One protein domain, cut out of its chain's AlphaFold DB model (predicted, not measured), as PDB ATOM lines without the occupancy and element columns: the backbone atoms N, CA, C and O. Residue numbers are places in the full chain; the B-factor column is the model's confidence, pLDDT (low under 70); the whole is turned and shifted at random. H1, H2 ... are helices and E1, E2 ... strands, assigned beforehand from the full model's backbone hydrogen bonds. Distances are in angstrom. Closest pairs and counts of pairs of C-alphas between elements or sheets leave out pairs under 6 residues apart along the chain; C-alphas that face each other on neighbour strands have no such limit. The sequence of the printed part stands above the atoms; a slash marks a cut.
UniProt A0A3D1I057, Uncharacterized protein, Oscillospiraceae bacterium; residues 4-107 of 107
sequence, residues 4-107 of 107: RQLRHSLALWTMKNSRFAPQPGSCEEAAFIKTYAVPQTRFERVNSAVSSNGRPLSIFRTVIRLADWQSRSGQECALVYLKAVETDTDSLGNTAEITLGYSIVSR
ATOM      1  N   ARG A   4     132.432 187.317 187.918       93.62
ATOM      2  CA  ARG A   4     133.145 187.612 186.669       93.62
ATOM      3  C   ARG A   4     132.195 188.227 185.642       93.62
ATOM      4  O   ARG A   4     132.552 189.212 184.995       93.62
ATOM      5  N   GLN A   5     130.991 187.676 185.517       94.94
ATOM      6  CA  GLN A   5     129.921 188.180 184.657       94.94
ATOM      7  C   GLN A   5     129.418 189.552 185.117       94.94
ATOM      8  O   GLN A   5     129.161 190.424 184.277       94.94
ATOM      9  N   LEU A   6     129.315 189.773 186.433       94.81
ATOM     10  CA  LEU A   6     129.003 191.089 186.990       94.81
ATOM     11  C   LEU A   6     130.080 192.102 186.595       94.81
ATOM     12  O   LEU A   6     129.760 193.121 185.988       94.81
ATOM     13  N   ARG A   7     131.354 191.809 186.884       95.62
ATOM     14  CA  ARG A   7     132.490 192.689 186.578       95.62
ATOM     15  C   ARG A   7     132.530 193.067 185.102       95.62
ATOM     16  O   ARG A   7     132.687 194.238 184.775       95.62
ATOM     17  N   HIS A   8     132.313 192.091 184.226       95.06
ATOM     18  CA  HIS A   8     132.217 192.315 182.787       95.06
ATOM     19  C   HIS A   8     131.066 193.266 182.425       95.06
ATOM     20  O   HIS A   8     131.252 194.229 181.686       95.06
ATOM     21  N   SER A   9     129.876 193.040 182.984       95.06
ATOM     22  CA  SER A   9     128.707 193.893 182.737       95.06
ATOM     23  C   SER A   9     128.910 195.329 183.236       95.06
ATOM     24  O   SER A   9     128.493 196.275 182.568       95.06
ATOM     25  N   LEU A  10     129.570 195.496 184.384       95.62
ATOM     26  CA  LEU A  10     129.918 196.802 184.946       95.62
ATOM     27  C   LEU A  10     130.972 197.531 184.110       95.62
ATOM     28  O   LEU A  10     130.845 198.736 183.897       95.62
ATOM     29  N   ALA A  11     131.972 196.811 183.598       96.12
ATOM     30  CA  ALA A  11     132.971 197.372 182.696       96.12
ATOM     31  C   ALA A  11     132.312 197.920 181.422       96.12
ATOM     32  O   ALA A  11     132.523 199.080 181.074       96.12
ATOM     33  N   LEU A  12     131.433 197.134 180.788       95.06
ATOM     34  CA  LEU A  12     130.701 197.559 179.591       95.06
ATOM     35  C   LEU A  12     129.797 198.766 179.853       95.06
ATOM     36  O   LEU A  12     129.775 199.713 179.064       95.06
ATOM     37  N   TRP A  13     129.060 198.766 180.969       96.19
ATOM     38  CA  TRP A  13     128.250 199.924 181.346       96.19
ATOM     39  C   TRP A  13     129.122 201.165 181.579       96.19
ATOM     40  O   TRP A  13     128.768 202.251 181.122       96.19
ATOM     41  N   THR A  14     130.287 201.009 182.211       96.31
ATOM     42  CA  THR A  14     131.224 202.116 182.445       96.31
ATOM     43  C   THR A  14     131.802 202.650 181.140       96.31
ATOM     44  O   THR A  14     131.832 203.859 180.956       96.31
ATOM     45  N   MET A  15     132.185 201.791 180.193       95.81
ATOM     46  CA  MET A  15     132.649 202.221 178.866       95.81
ATOM     47  C   MET A  15     131.588 203.030 178.116       95.81
ATOM     48  O   MET A  15     131.887 204.077 177.529       95.81
ATOM     49  N   LYS A  16     130.332 202.571 178.178       95.62
ATOM     50  CA  LYS A  16     129.197 203.244 177.544       95.62
ATOM     51  C   LYS A  16     128.917 204.617 178.157       95.62
ATOM     52  O   LYS A  16     128.563 205.534 177.423       95.62
ATOM     53  N   ASN A  17     129.063 204.761 179.473       96.56
ATOM     54  CA  ASN A  17     128.546 205.927 180.187       96.56
ATOM     55  C   ASN A  17     129.614 206.891 180.714       96.56
ATOM     56  O   ASN A  17     129.323 208.073 180.823       96.56
ATOM     57  N   SER A  18     130.833 206.450 181.019       96.19
ATOM     58  CA  SER A  18     131.875 207.294 181.620       96.19
ATOM     59  C   SER A  18     132.734 207.993 180.569       96.19
ATOM     60  O   SER A  18     133.235 207.357 179.643       96.19
ATOM     61  N   ARG A  19     132.975 209.298 180.744       95.81
ATOM     62  CA  ARG A  19     133.930 210.086 179.943       95.81
ATOM     63  C   ARG A  19     135.376 209.623 180.122       95.81
ATOM     64  O   ARG A  19     136.182 209.841 179.226       95.81
ATOM     65  N   PHE A  20     135.685 208.985 181.249       93.75
ATOM     66  CA  PHE A  20     137.036 208.542 181.610       93.75
ATOM     67  C   PHE A  20     137.351 207.114 181.163       93.75
ATOM     68  O   PHE A  20     138.472 206.648 181.344       93.75
ATOM     69  N   ALA A  21     136.368 206.401 180.616       95.25
ATOM     70  CA  ALA A  21     136.577 205.073 180.064       95.25
ATOM     71  C   ALA A  21     136.892 205.147 178.557       95.25
ATOM     72  O   ALA A  21     136.516 206.124 177.896       95.25
ATOM     73  N   PRO A  22     137.514 204.109 177.976       95.44
ATOM     74  CA  PRO A  22     137.615 203.965 176.527       95.44
ATOM     75  C   PRO A  22     136.236 203.902 175.860       95.44
ATOM     76  O   PRO A  22     135.236 203.541 176.493       95.44
ATOM     77  N   GLN A  23     136.166 204.264 174.576       91.19
ATOM     78  CA  GLN A  23     134.929 204.102 173.808       91.19
ATOM     79  C   GLN A  23     134.620 202.611 173.586       91.19
ATOM     80  O   GLN A  23     135.545 201.838 173.334       91.19
ATOM     81  N   PRO A  24     133.342 202.191 173.651       88.44
ATOM     82  CA  PRO A  24     132.946 200.845 173.243       88.44
ATOM     83  C   PRO A  24     133.392 200.548 171.805       88.44
ATOM     84  O   PRO A  24     133.277 201.412 170.936       88.44
ATOM     85  N   GLY A  25     133.894 199.343 171.551       87.38
ATOM     86  CA  GLY A  25     134.429 198.924 170.256       87.38
ATOM     87  C   GLY A  25     135.831 199.452 169.936       87.38
ATOM     88  O   GLY A  25     136.326 199.205 168.836       87.38
ATOM     89  N   SER A  26     136.490 200.170 170.855       90.00
ATOM     90  CA  SER A  26     137.885 200.576 170.666       90.00
ATOM     91  C   SER A  26     138.841 199.383 170.793       90.00
ATOM     92  O   SER A  26     138.516 198.346 171.373       90.00
ATOM     93  N   CYS A  27     140.078 199.546 170.315       90.25
ATOM     94  CA  CYS A  27     141.136 198.547 170.500       90.25
ATOM     95  C   CYS A  27     141.496 198.297 171.979       90.25
ATOM     96  O   CYS A  27     142.105 197.277 172.301       90.25
ATOM     97  N   GLU A  28     141.100 199.195 172.885       92.31
ATOM     98  CA  GLU A  28     141.376 199.117 174.322       92.31
ATOM     99  C   GLU A  28     140.297 198.351 175.103       92.31
ATOM    100  O   GLU A  28     140.493 198.067 176.286       92.31
ATOM    101  N   GLU A  29     139.173 197.985 174.475       92.31
ATOM    102  CA  GLU A  29     138.026 197.350 175.142       92.31
ATOM    103  C   GLU A  29     138.422 196.107 175.950       92.31
ATOM    104  O   GLU A  29     138.149 196.010 177.150       92.31
ATOM    105  N   ALA A  30     139.125 195.167 175.316       92.56
ATOM    106  CA  ALA A  30     139.528 193.921 175.959       92.56
ATOM    107  C   ALA A  30     140.492 194.161 177.135       92.56
ATOM    108  O   ALA A  30     140.400 193.489 178.168       92.56
ATOM    109  N   ALA A  31     141.402 195.131 176.996       94.06
ATOM    110  CA  ALA A  31     142.344 195.500 178.045       94.06
ATOM    111  C   ALA A  31     141.614 196.123 179.242       94.06
ATOM    112  O   ALA A  31     141.847 195.707 180.378       94.06
ATOM    113  N   PHE A  32     140.680 197.040 178.981       94.88
ATOM    114  CA  PHE A  32     139.870 197.690 180.007       94.88
ATOM    115  C   PHE A  32     139.017 196.685 180.780       94.88
ATOM    116  O   PHE A  32     139.060 196.656 182.005       94.88
ATOM    117  N   ILE A  33     138.295 195.793 180.095       93.50
ATOM    118  CA  ILE A  33     137.476 194.755 180.746       93.50
ATOM    119  C   ILE A  33     138.337 193.841 181.630       93.50
ATOM    120  O   ILE A  33     137.922 193.452 182.726       93.50
ATOM    121  N   LYS A  34     139.546 193.491 181.174       93.12
ATOM    122  CA  LYS A  34     140.461 192.620 181.922       93.12
ATOM    123  C   LYS A  34     140.909 193.262 183.235       93.12
ATOM    124  O   LYS A  34     140.943 192.559 184.251       93.12
ATOM    125  N   THR A  35     141.227 194.556 183.223       94.19
ATOM    126  CA  THR A  35     141.755 195.301 184.381       94.19
ATOM    127  C   THR A  35     140.684 196.029 185.190       94.19
ATOM    128  O   THR A  35     140.991 196.543 186.263       94.19
ATOM    129  N   TYR A  36     139.431 196.045 184.725       94.50
ATOM    130  CA  TYR A  36     138.336 196.732 185.398       94.50
ATOM    131  C   TYR A  36     138.163 196.233 186.835       94.50
ATOM    132  O   TYR A  36     137.975 195.033 187.080       94.50
ATOM    133  N   ALA A  37     138.191 197.181 187.768       92.69
ATOM    134  CA  ALA A  37     137.903 196.966 189.173       92.69
ATOM    135  C   ALA A  37     136.451 197.357 189.459       92.69
ATOM    136  O   ALA A  37     136.000 198.437 189.080       92.69
ATOM    137  N   VAL A  38     135.715 196.478 190.143       89.94
ATOM    138  CA  VAL A  38     134.363 196.799 190.607       89.94
ATOM    139  C   VAL A  38     134.469 197.919 191.648       89.94
ATOM    140  O   VAL A  38     135.204 197.749 192.624       89.94
ATOM    141  N   PRO A  39     133.766 199.054 191.475       88.56
ATOM    142  CA  PRO A  39     133.802 200.135 192.448       88.56
ATOM    143  C   PRO A  39     133.361 199.648 193.828       88.56
ATOM    144  O   PRO A  39     132.354 198.944 193.956       88.56
ATOM    145  N   GLN A  40     134.091 200.053 194.867       84.62
ATOM    146  CA  GLN A  40     133.653 199.818 196.237       84.62
ATOM    147  C   GLN A  40     132.381 200.628 196.485       84.62
ATOM    148  O   GLN A  40     132.386 201.857 196.437       84.62
ATOM    149  N   THR A  41     131.281 199.928 196.728       86.69
ATOM    150  CA  THR A  41     129.975 200.536 196.966       86.69
ATOM    151  C   THR A  41     129.366 199.974 198.239       86.69
ATOM    152  O   THR A  41     129.653 198.846 198.644       86.69
ATOM    153  N   ARG A  42     128.540 200.786 198.902       92.38
ATOM    154  CA  ARG A  42     127.802 200.340 200.081       92.38
ATOM    155  C   ARG A  42     126.634 199.472 199.636       92.38
ATOM    156  O   ARG A  42     125.857 199.867 198.772       92.38
ATOM    157  N   PHE A  43     126.524 198.308 200.256       94.12
ATOM    158  CA  PHE A  43     125.390 197.419 200.077       94.12
ATOM    159  C   PHE A  43     124.341 197.699 201.144       94.12
ATOM    160  O   PHE A  43     124.641 197.728 202.337       94.12
ATOM    161  N   GLU A  44     123.100 197.858 200.709       96.31
ATOM    162  CA  GLU A  44     121.940 198.004 201.576       96.31
ATOM    163  C   GLU A  44     121.131 196.714 201.519       96.31
ATOM    164  O   GLU A  44     120.767 196.247 200.439       96.31
ATOM    165  N   ARG A  45     120.846 196.109 202.672       96.12
ATOM    166  CA  ARG A  45     119.953 194.949 202.726       96.12
ATOM    167  C   ARG A  45     118.531 195.416 202.420       96.12
ATOM    168  O   ARG A  45     117.988 196.232 203.155       96.12
ATOM    169  N   VAL A  46     117.942 194.884 201.353       96.38
ATOM    170  CA  VAL A  46     116.597 195.262 200.882       96.38
ATOM    171  C   VAL A  46     115.554 194.182 201.116       96.38
ATOM    172  O   VAL A  46     114.365 194.477 201.135       96.38
ATOM    173  N   ASN A  47     115.979 192.930 201.279       94.44
ATOM    174  CA  ASN A  47     115.076 191.831 201.586       94.44
ATOM    175  C   ASN A  47     115.812 190.740 202.369       94.44
ATOM    176  O   ASN A  47     117.034 190.607 202.268       94.44
ATOM    177  N   SER A  48     115.055 189.955 203.125       93.25
ATOM    178  CA  SER A  48     115.530 188.779 203.840       93.25
ATOM    179  C   SER A  48     114.474 187.684 203.800       93.25
ATOM    180  O   SER A  48     113.292 187.950 204.001       93.25
ATOM    181  N   ALA A  49     114.912 186.454 203.577       94.06
ATOM    182  CA  ALA A  49     114.078 185.265 203.550       94.06
ATOM    183  C   ALA A  49     114.835 184.085 204.175       94.06
ATOM    184  O   ALA A  49     115.965 184.227 204.644       94.06
ATOM    185  N   VAL A  50     114.213 182.913 204.158       93.06
ATOM    186  CA  VAL A  50     114.858 181.644 204.495       93.06
ATOM    187  C   VAL A  50     114.979 180.834 203.207       93.06
ATOM    188  O   VAL A  50     114.017 180.741 202.443       93.06
ATOM    189  N   SER A  51     116.173 180.312 202.927       89.50
ATOM    190  CA  SER A  51     116.427 179.457 201.767       89.50
ATOM    191  C   SER A  51     115.728 178.102 201.924       89.50
ATOM    192  O   SER A  51     115.303 177.719 203.014       89.50
ATOM    193  N   SER A  52     115.650 177.323 200.843       88.31
ATOM    194  CA  SER A  52     115.128 175.947 200.893       88.31
ATOM    195  C   SER A  52     115.903 175.037 201.851       88.31
ATOM    196  O   SER A  52     115.369 174.032 202.306       88.31
ATOM    197  N   ASN A  53     117.146 175.400 202.170       87.44
ATOM    198  CA  ASN A  53     118.015 174.664 203.084       87.44
ATOM    199  C   ASN A  53     117.855 175.130 204.540       87.44
ATOM    200  O   ASN A  53     118.653 174.759 205.396       87.44
ATOM    201  N   GLY A  54     116.863 175.981 204.826       89.94
ATOM    202  CA  GLY A  54     116.611 176.520 206.161       89.94
ATOM    203  C   GLY A  54     117.585 177.618 206.593       89.94
ATOM    204  O   GLY A  54     117.547 178.036 207.749       89.94
ATOM    205  N   ARG A  55     118.453 178.103 205.697       92.38
ATOM    206  CA  ARG A  55     119.470 179.109 206.029       92.38
ATOM    207  C   ARG A  55     118.960 180.528 205.770       92.38
ATOM    208  O   ARG A  55     118.209 180.737 204.812       92.38
ATOM    209  N   PRO A  56     119.374 181.526 206.568       94.69
ATOM    210  CA  PRO A  56     119.078 182.923 206.279       94.69
ATOM    211  C   PRO A  56     119.594 183.334 204.896       94.69
ATOM    212  O   PRO A  56     120.763 183.148 204.569       94.69
ATOM    213  N   LEU A  57     118.721 183.937 204.096       95.88
ATOM    214  CA  LEU A  57     119.033 184.503 202.791       95.88
ATOM    215  C   LEU A  57     118.798 186.009 202.846       95.88
ATOM    216  O   LEU A  57     117.698 186.458 203.151       95.88
ATOM    217  N   SER A  58     119.810 186.798 202.507       96.69
ATOM    218  CA  SER A  58     119.717 188.252 202.402       96.69
ATOM    219  C   SER A  58     119.935 188.703 200.964       96.69
ATOM    220  O   SER A  58     120.858 188.260 200.278       96.69
ATOM    221  N   ILE A  59     119.090 189.626 200.509       97.06
ATOM    222  CA  ILE A  59     119.271 190.330 199.243       97.06
ATOM    223  C   ILE A  59     119.778 191.726 199.564       97.06
ATOM    224  O   ILE A  59     119.123 192.508 200.258       97.06
ATOM    225  N   PHE A  60     120.938 192.041 199.012       96.88
ATOM    226  CA  PHE A  60     121.561 193.344 199.107       96.88
ATOM    227  C   PHE A  60     121.441 194.082 197.785       96.88
ATOM    228  O   PHE A  60     121.585 193.483 196.723       96.88
ATOM    229  N   ARG A  61     121.219 195.389 197.848       97.19
ATOM    230  CA  ARG A  61     121.173 196.304 196.713       97.19
ATOM    231  C   ARG A  61     122.334 197.277 196.798       97.19
ATOM    232  O   ARG A  61     122.699 197.720 197.880       97.19
ATOM    233  N   THR A  62     122.872 197.645 195.647       96.31
ATOM    234  CA  THR A  62     123.837 198.737 195.532       96.31
ATOM    235  C   THR A  62     123.608 199.533 194.251       96.31
ATOM    236  O   THR A  62     122.934 199.073 193.321       96.31
ATOM    237  N   VAL A  63     124.140 200.755 194.227       95.75
ATOM    238  CA  VAL A  63     124.027 201.701 193.119       95.75
ATOM    239  C   VAL A  63     125.409 202.247 192.778       95.75
ATOM    240  O   VAL A  63     126.081 202.818 193.635       95.75
ATOM    241  N   ILE A  64     125.803 202.126 191.513       95.00
ATOM    242  CA  ILE A  64     126.949 202.842 190.945       95.00
ATOM    243  C   ILE A  64     126.403 204.088 190.269       95.00
ATOM    244  O   ILE A  64     125.518 203.974 189.425       95.00
ATOM    245  N   ARG A  65     126.920 205.260 190.637       94.75
ATOM    246  CA  ARG A  65     126.507 206.548 190.071       94.75
ATOM    247  C   ARG A  65     127.664 207.194 189.330       94.75
ATOM    248  O   ARG A  65     128.800 207.142 189.797       94.75
ATOM    249  N   LEU A  66     127.345 207.823 188.210       95.75
ATOM    250  CA  LEU A  66     128.214 208.769 187.529       95.75
ATOM    251  C   LEU A  66     127.522 210.125 187.553       95.75
ATOM    252  O   LEU A  66     126.393 210.243 187.077       95.75
ATOM    253  N   ALA A  67     128.198 211.131 188.100       96.00
ATOM    254  CA  ALA A  67     127.722 212.507 188.041       96.00
ATOM    255  C   ALA A  67     127.686 213.008 186.586       96.00
ATOM    256  O   ALA A  67     128.349 212.460 185.700       96.00
ATOM    257  N   ASP A  68     126.946 214.084 186.349       96.75
ATOM    258  CA  ASP A  68     126.829 214.764 185.055       96.75
ATOM    259  C   ASP A  68     128.187 215.035 184.378       96.75
ATOM    260  O   ASP A  68     128.378 214.716 183.202       96.75
ATOM    261  N   TRP A  69     129.172 215.528 185.132       96.50
ATOM    262  CA  TRP A  69     130.519 215.818 184.637       96.50
ATOM    263  C   TRP A  69     131.339 214.562 184.319       96.50
ATOM    264  O   TRP A  69     132.276 214.629 183.522       96.50
ATOM    265  N   GLN A  70     130.987 213.417 184.911       96.56
ATOM    266  CA  GLN A  70     131.619 212.119 184.654       96.56
ATOM    267  C   GLN A  70     130.957 211.387 183.484       96.56
ATOM    268  O   GLN A  70     131.591 210.549 182.844       96.56
ATOM    269  N   SER A  71     129.690 211.687 183.203       96.56
ATOM    270  CA  SER A  71     128.863 210.988 182.225       96.56
ATOM    271  C   SER A  71     129.050 211.523 180.807       96.56
ATOM    272  O   SER A  71     129.014 212.729 180.559       96.56
ATOM    273  N   ARG A  72     129.201 210.636 179.818       95.56
ATOM    274  CA  ARG A  72     129.315 210.999 178.393       95.56
ATOM    275  C   ARG A  72     128.120 211.815 177.908       95.56
ATOM    276  O   ARG A  72     128.307 212.733 177.122       95.56
ATOM    277  N   SER A  73     126.923 211.504 178.407       94.56
ATOM    278  CA  SER A  73     125.684 212.203 178.044       94.56
ATOM    279  C   SER A  73     125.561 213.602 178.661       94.56
ATOM    280  O   SER A  73     124.705 214.371 178.242       94.56
ATOM    281  N   GLY A  74     126.392 213.940 179.657       95.12
ATOM    282  CA  GLY A  74     126.217 215.159 180.451       95.12
ATOM    283  C   GLY A  74     125.034 215.097 181.423       95.12
ATOM    284  O   GLY A  74     124.639 216.128 181.952       95.12
ATOM    285  N   GLN A  75     124.466 213.911 181.655       94.69
ATOM    286  CA  GLN A  75     123.404 213.672 182.631       94.69
ATOM    287  C   GLN A  75     123.852 212.632 183.656       94.69
ATOM    288  O   GLN A  75     124.595 211.707 183.309       94.69
ATOM    289  N   GLU A  76     123.390 212.765 184.903       95.06
ATOM    290  CA  GLU A  76     123.608 211.733 185.918       95.06
ATOM    291  C   GLU A  76     123.043 210.398 185.420       95.06
ATOM    292  O   GLU A  76     121.920 210.327 184.917       95.06
ATOM    293  N   CYS A  77     123.820 209.330 185.568       95.19
ATOM    294  CA  CYS A  77     123.359 207.985 185.265       95.19
ATOM    295  C   CYS A  77     123.773 207.008 186.360       95.19
ATOM    296  O   CYS A  77     124.760 207.204 187.076       95.19
ATOM    297  N   ALA A  78     122.978 205.951 186.511       95.75
ATOM    298  CA  ALA A  78     123.150 204.998 187.588       95.75
ATOM    299  C   ALA A  78     122.880 203.567 187.129       95.75
ATOM    300  O   ALA A  78     121.898 203.300 186.440       95.75
ATOM    301  N   LEU A  79     123.711 202.638 187.593       96.81
ATOM    302  CA  LEU A  79     123.477 201.205 187.466       96.81
ATOM    303  C   LEU A  79     123.151 200.625 188.835       96.81
ATOM    304  O   LEU A  79     123.864 200.855 189.812       96.81
ATOM    305  N   VAL A  80     122.082 199.835 188.893       96.75
ATOM    306  CA  VAL A  80     121.621 199.164 190.109       96.75
ATOM    307  C   VAL A  80     121.801 197.665 189.951       96.75
ATOM    308  O   VAL A  80     121.300 197.075 188.990       96.75
ATOM    309  N   TYR A  81     122.461 197.036 190.920       96.38
ATOM    310  CA  TYR A  81     122.546 195.582 190.980       96.38
ATOM    311  C   TYR A  81     122.293 195.048 192.388       96.38
ATOM    312  O   TYR A  81     122.409 195.758 193.391       96.38
ATOM    313  N   LEU A  82     121.903 193.780 192.433       96.88
ATOM    314  CA  LEU A  82     121.647 193.012 193.636       96.88
ATOM    315  C   LEU A  82     122.748 191.979 193.846       96.88
ATOM    316  O   LEU A  82     123.298 191.449 192.879       96.88
ATOM    317  N   LYS A  83     123.011 191.669 195.111       96.31
ATOM    318  CA  LYS A  83     123.833 190.554 195.579       96.31
ATOM    319  C   LYS A  83     122.967 189.686 196.489       96.31
ATOM    320  O   LYS A  83     122.421 190.187 197.469       96.31
ATOM    321  N   ALA A  84     122.838 188.406 196.168       96.19
ATOM    322  CA  ALA A  84     122.200 187.427 197.037       96.19
ATOM    323  C   ALA A  84     123.268 186.740 197.894       96.19
ATOM    324  O   ALA A  84     124.275 186.263 197.362       96.19
ATOM    325  N   VAL A  85     123.052 186.704 199.206       96.19
ATOM    326  CA  VAL A  85     123.967 186.097 200.178       96.19
ATOM    327  C   VAL A  85     123.180 185.179 201.094       96.19
ATOM    328  O   VAL A  85     122.222 185.608 201.730       96.19
ATOM    329  N   GLU A  86     123.598 183.925 201.163       95.62
ATOM    330  CA  GLU A  86     123.136 182.969 202.160       95.62
ATOM    331  C   GLU A  86     124.117 182.976 203.332       95.62
ATOM    332  O   GLU A  86     125.330 182.963 203.130       95.62
ATOM    333  N   THR A  87     123.605 183.033 204.555       94.44
ATOM    334  CA  THR A  87     124.426 182.977 205.765       94.44
ATOM    335  C   THR A  87     124.377 181.561 206.313       94.44
ATOM    336  O   THR A  87     123.316 181.077 206.698       94.44
ATOM    337  N   ASP A  88     125.522 180.891 206.347       91.75
ATOM    338  CA  ASP A  88     125.681 179.623 207.048       91.75
ATOM    339  C   ASP A  88     126.076 179.904 208.495       91.75
ATOM    340  O   ASP A  88     126.861 180.815 208.754       91.75
ATOM    341  N   THR A  89     125.513 179.167 209.443       90.88
ATOM    342  CA  THR A  89     125.864 179.288 210.862       90.88
ATOM    343  C   THR A  89     126.186 177.906 211.386       90.88
ATOM    344  O   THR A  89     125.348 177.007 211.310       90.88
ATOM    345  N   ASP A  90     127.409 177.726 211.873       88.69
ATOM    346  CA  ASP A  90     127.836 176.443 212.419       88.69
ATOM    347  C   ASP A  90     127.276 176.203 213.836       88.69
ATOM    348  O   ASP A  90     126.639 177.063 214.450       88.69
ATOM    349  N   SER A  91     127.517 175.007 214.378       87.69
ATOM    350  CA  SER A  91     127.072 174.620 215.724       87.69
ATOM    351  C   SER A  91     127.737 175.411 216.858       87.69
ATOM    352  O   SER A  91     127.264 175.349 217.992       87.69
ATOM    353  N   LEU A  92     128.814 176.145 216.568       92.12
ATOM    354  CA  LEU A  92     129.524 177.016 217.505       92.12
ATOM    355  C   LEU A  92     129.035 178.473 217.418       92.12
ATOM    356  O   LEU A  92     129.485 179.311 218.197       92.12
ATOM    357  N   GLY A  93     128.109 178.774 216.501       88.06
ATOM    358  CA  GLY A  93     127.566 180.111 216.273       88.06
ATOM    359  C   GLY A  93     128.402 180.981 215.332       88.06
ATOM    360  O   GLY A  93     128.126 182.176 215.219       88.06
ATOM    361  N   ASN A  94     129.405 180.428 214.643       91.75
ATOM    362  CA  ASN A  94     130.172 181.179 213.653       91.75
ATOM    363  C   ASN A  94     129.368 181.331 212.368       91.75
ATOM    364  O   ASN A  94     128.816 180.361 211.848       91.75
ATOM    365  N   THR A  95     129.355 182.545 211.822       91.56
ATOM    366  CA  THR A  95     128.637 182.865 210.587       91.56
ATOM    367  C   THR A  95     129.584 182.953 209.396       91.56
ATOM    368  O   THR A  95     130.567 183.694 209.449       91.56
ATOM    369  N   ALA A  96     129.248 182.284 208.297       93.12
ATOM    370  CA  ALA A  96     129.907 182.432 207.005       93.12
ATOM    371  C   ALA A  96     128.921 182.974 205.964       93.12
ATOM    372  O   ALA A  96     127.788 182.510 205.859       93.12
ATOM    373  N   GLU A  97     129.352 183.953 205.172       93.50
ATOM    374  CA  GLU A  97     128.553 184.490 204.072       93.50
ATOM    375  C   GLU A  97     128.909 183.803 202.754       93.50
ATOM    376  O   GLU A  97     130.043 183.869 202.277       93.50
ATOM    377  N   ILE A  98     127.914 183.188 202.125       93.94
ATOM    378  CA  ILE A  98     128.030 182.525 200.831       93.94
ATOM    379  C   ILE A  98     127.313 183.388 199.801       93.94
ATOM    380  O   ILE A  98     126.093 183.546 199.822       93.94
ATOM    381  N   THR A  99     128.067 183.970 198.869       95.00
ATOM    382  CA  THR A  99     127.462 184.743 197.779       95.00
ATOM    383  C   THR A  99     126.877 183.792 196.742       95.00
ATOM    384  O   THR A  99     127.617 183.089 196.059       95.00
ATOM    385  N   LEU A 100     125.552 183.800 196.595       94.81
ATOM    386  CA  LEU A 100     124.840 182.958 195.627       94.81
ATOM    387  C   LEU A 100     124.883 183.536 194.209       94.81
ATOM    388  O   LEU A 100     124.771 182.812 193.221       94.81
ATOM    389  N   GLY A 101     125.039 184.853 194.098       95.94
ATOM    390  CA  GLY A 101     125.229 185.525 192.824       95.94
ATOM    391  C   GLY A 101     124.676 186.940 192.805       95.94
ATOM    392  O   GLY A 101     124.265 187.501 193.822       95.94
ATOM    393  N   TYR A 102     124.673 187.503 191.603       96.50
ATOM    394  CA  TYR A 102     124.297 188.884 191.347       96.50
ATOM    395  C   TYR A 102     123.206 188.995 190.279       96.50
ATOM    396  O   TYR A 102     122.998 188.076 189.474       96.50
ATOM    397  N   SER A 103     122.526 190.140 190.255       96.38
ATOM    398  CA  SER A 103     121.545 190.491 189.223       96.38
ATOM    399  C   SER A 103     121.552 191.994 188.954       96.38
ATOM    400  O   SER A 103     121.536 192.775 189.899       96.38
ATOM    401  N   ILE A 104     121.558 192.416 187.689       95.12
ATOM    402  CA  ILE A 104     121.416 193.834 187.322       95.12
ATOM    403  C   ILE A 104     119.930 194.141 187.166       95.12
ATOM    404  O   ILE A 104     119.242 193.470 186.403       95.12
ATOM    405  N   VAL A 105     119.458 195.168 187.868       91.88
ATOM    406  CA  VAL A 105     118.034 195.538 187.919       91.88
ATOM    407  C   VAL A 105     117.735 196.754 187.048       91.88
ATOM    408  O   VAL A 105     116.661 196.844 186.469       91.88
ATOM    409  N   SER A 106     118.684 197.688 186.937       90.12
ATOM    410  CA  SER A 106     118.543 198.910 186.135       90.12
ATOM    411  C   SER A 106     119.906 199.367 185.618       90.12
ATOM    412  O   SER A 106     120.916 199.138 186.291       90.12
ATOM    413  N   ARG A 107     119.937 200.005 184.442       83.38
ATOM    414  CA  ARG A 107     121.141 200.526 183.775       83.38
ATOM    415  C   ARG A 107     120.942 201.947 183.278       83.38
ATOM    416  O   ARG A 107     119.780 202.268 182.955       83.38
TER     417      ARG A 107
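What this domain is: This is residues 4 to 107 of the 107 residues of an uncharacterized protein of Oscillospiraceae bacterium (UniProt A0A3D1I057). A long, strongly twisted sheet of four strands makes the length of the domain, with helix H1 packed over part of one face and the short helix H2 packed on H1, away from the sheet. The turns at residues 51 to 55 and 90 to 94 lie at the end of the sheet away from the helices. The printed part has 104 residues, with H1, H2, E1, E2, E3 and E4 along the chain; the sheet's order is E1 - E2 - E3 - E4, antiparallel throughout, and the class is mixed. The whole is loose, with a radius of gyration of the C-alphas of 16.9 A, and only just elongated, spanning 52 by 26 by 20 A.

Where its parts are: H1, residues 4 to 17, begins at C-alpha 4 (133.145, 187.612, 186.669) and is 20.0 A long. H2 is residues 29 to 35 and E1 residues 44 to 50. E2, residues 56 to 66, is 33.2 A long; E3, residues 77 to 89, 38.5 A. E4, residues 95 to 106, is 30.9 A long, bends by 54 degrees at residue 100 and ends at C-alpha 106 (118.543, 198.910, 186.135).

How they stand to each other: The strands form a meander, each the antiparallel neighbour of the one before, in three hairpins. Within hydrogen-bond range are N 49 and O 57 of E1 and E2, 2.8 A, N 60 and O 83 of E2 and E3, 2.8 A, and N 82 and O 103 of E3 and E4, 2.8 A. H1 is on the sheet, making two layers, helix on sheet, at a height of 9.1 A over the sheet. It is over E3 and runs along the strands, at 9 degrees to E3 on the local plane. With residues 7 to 12 alone H1 touches H2, closest at the C-alphas of Ala 11 and Ile 33, 5.6 A, at a steep tilt of 53 degrees, opposite ways. H2 is not on the sheet. In H1 and H2 every O i to N i+4 pair is within hydrogen-bond range.

The domain as a whole: The C-alphas farthest apart, of Gly 74 and Ser 91, are 53.7 A apart. The printed part has no cut, and the link from H1 to H2 is long. No printed residue is under 70 in pLDDT.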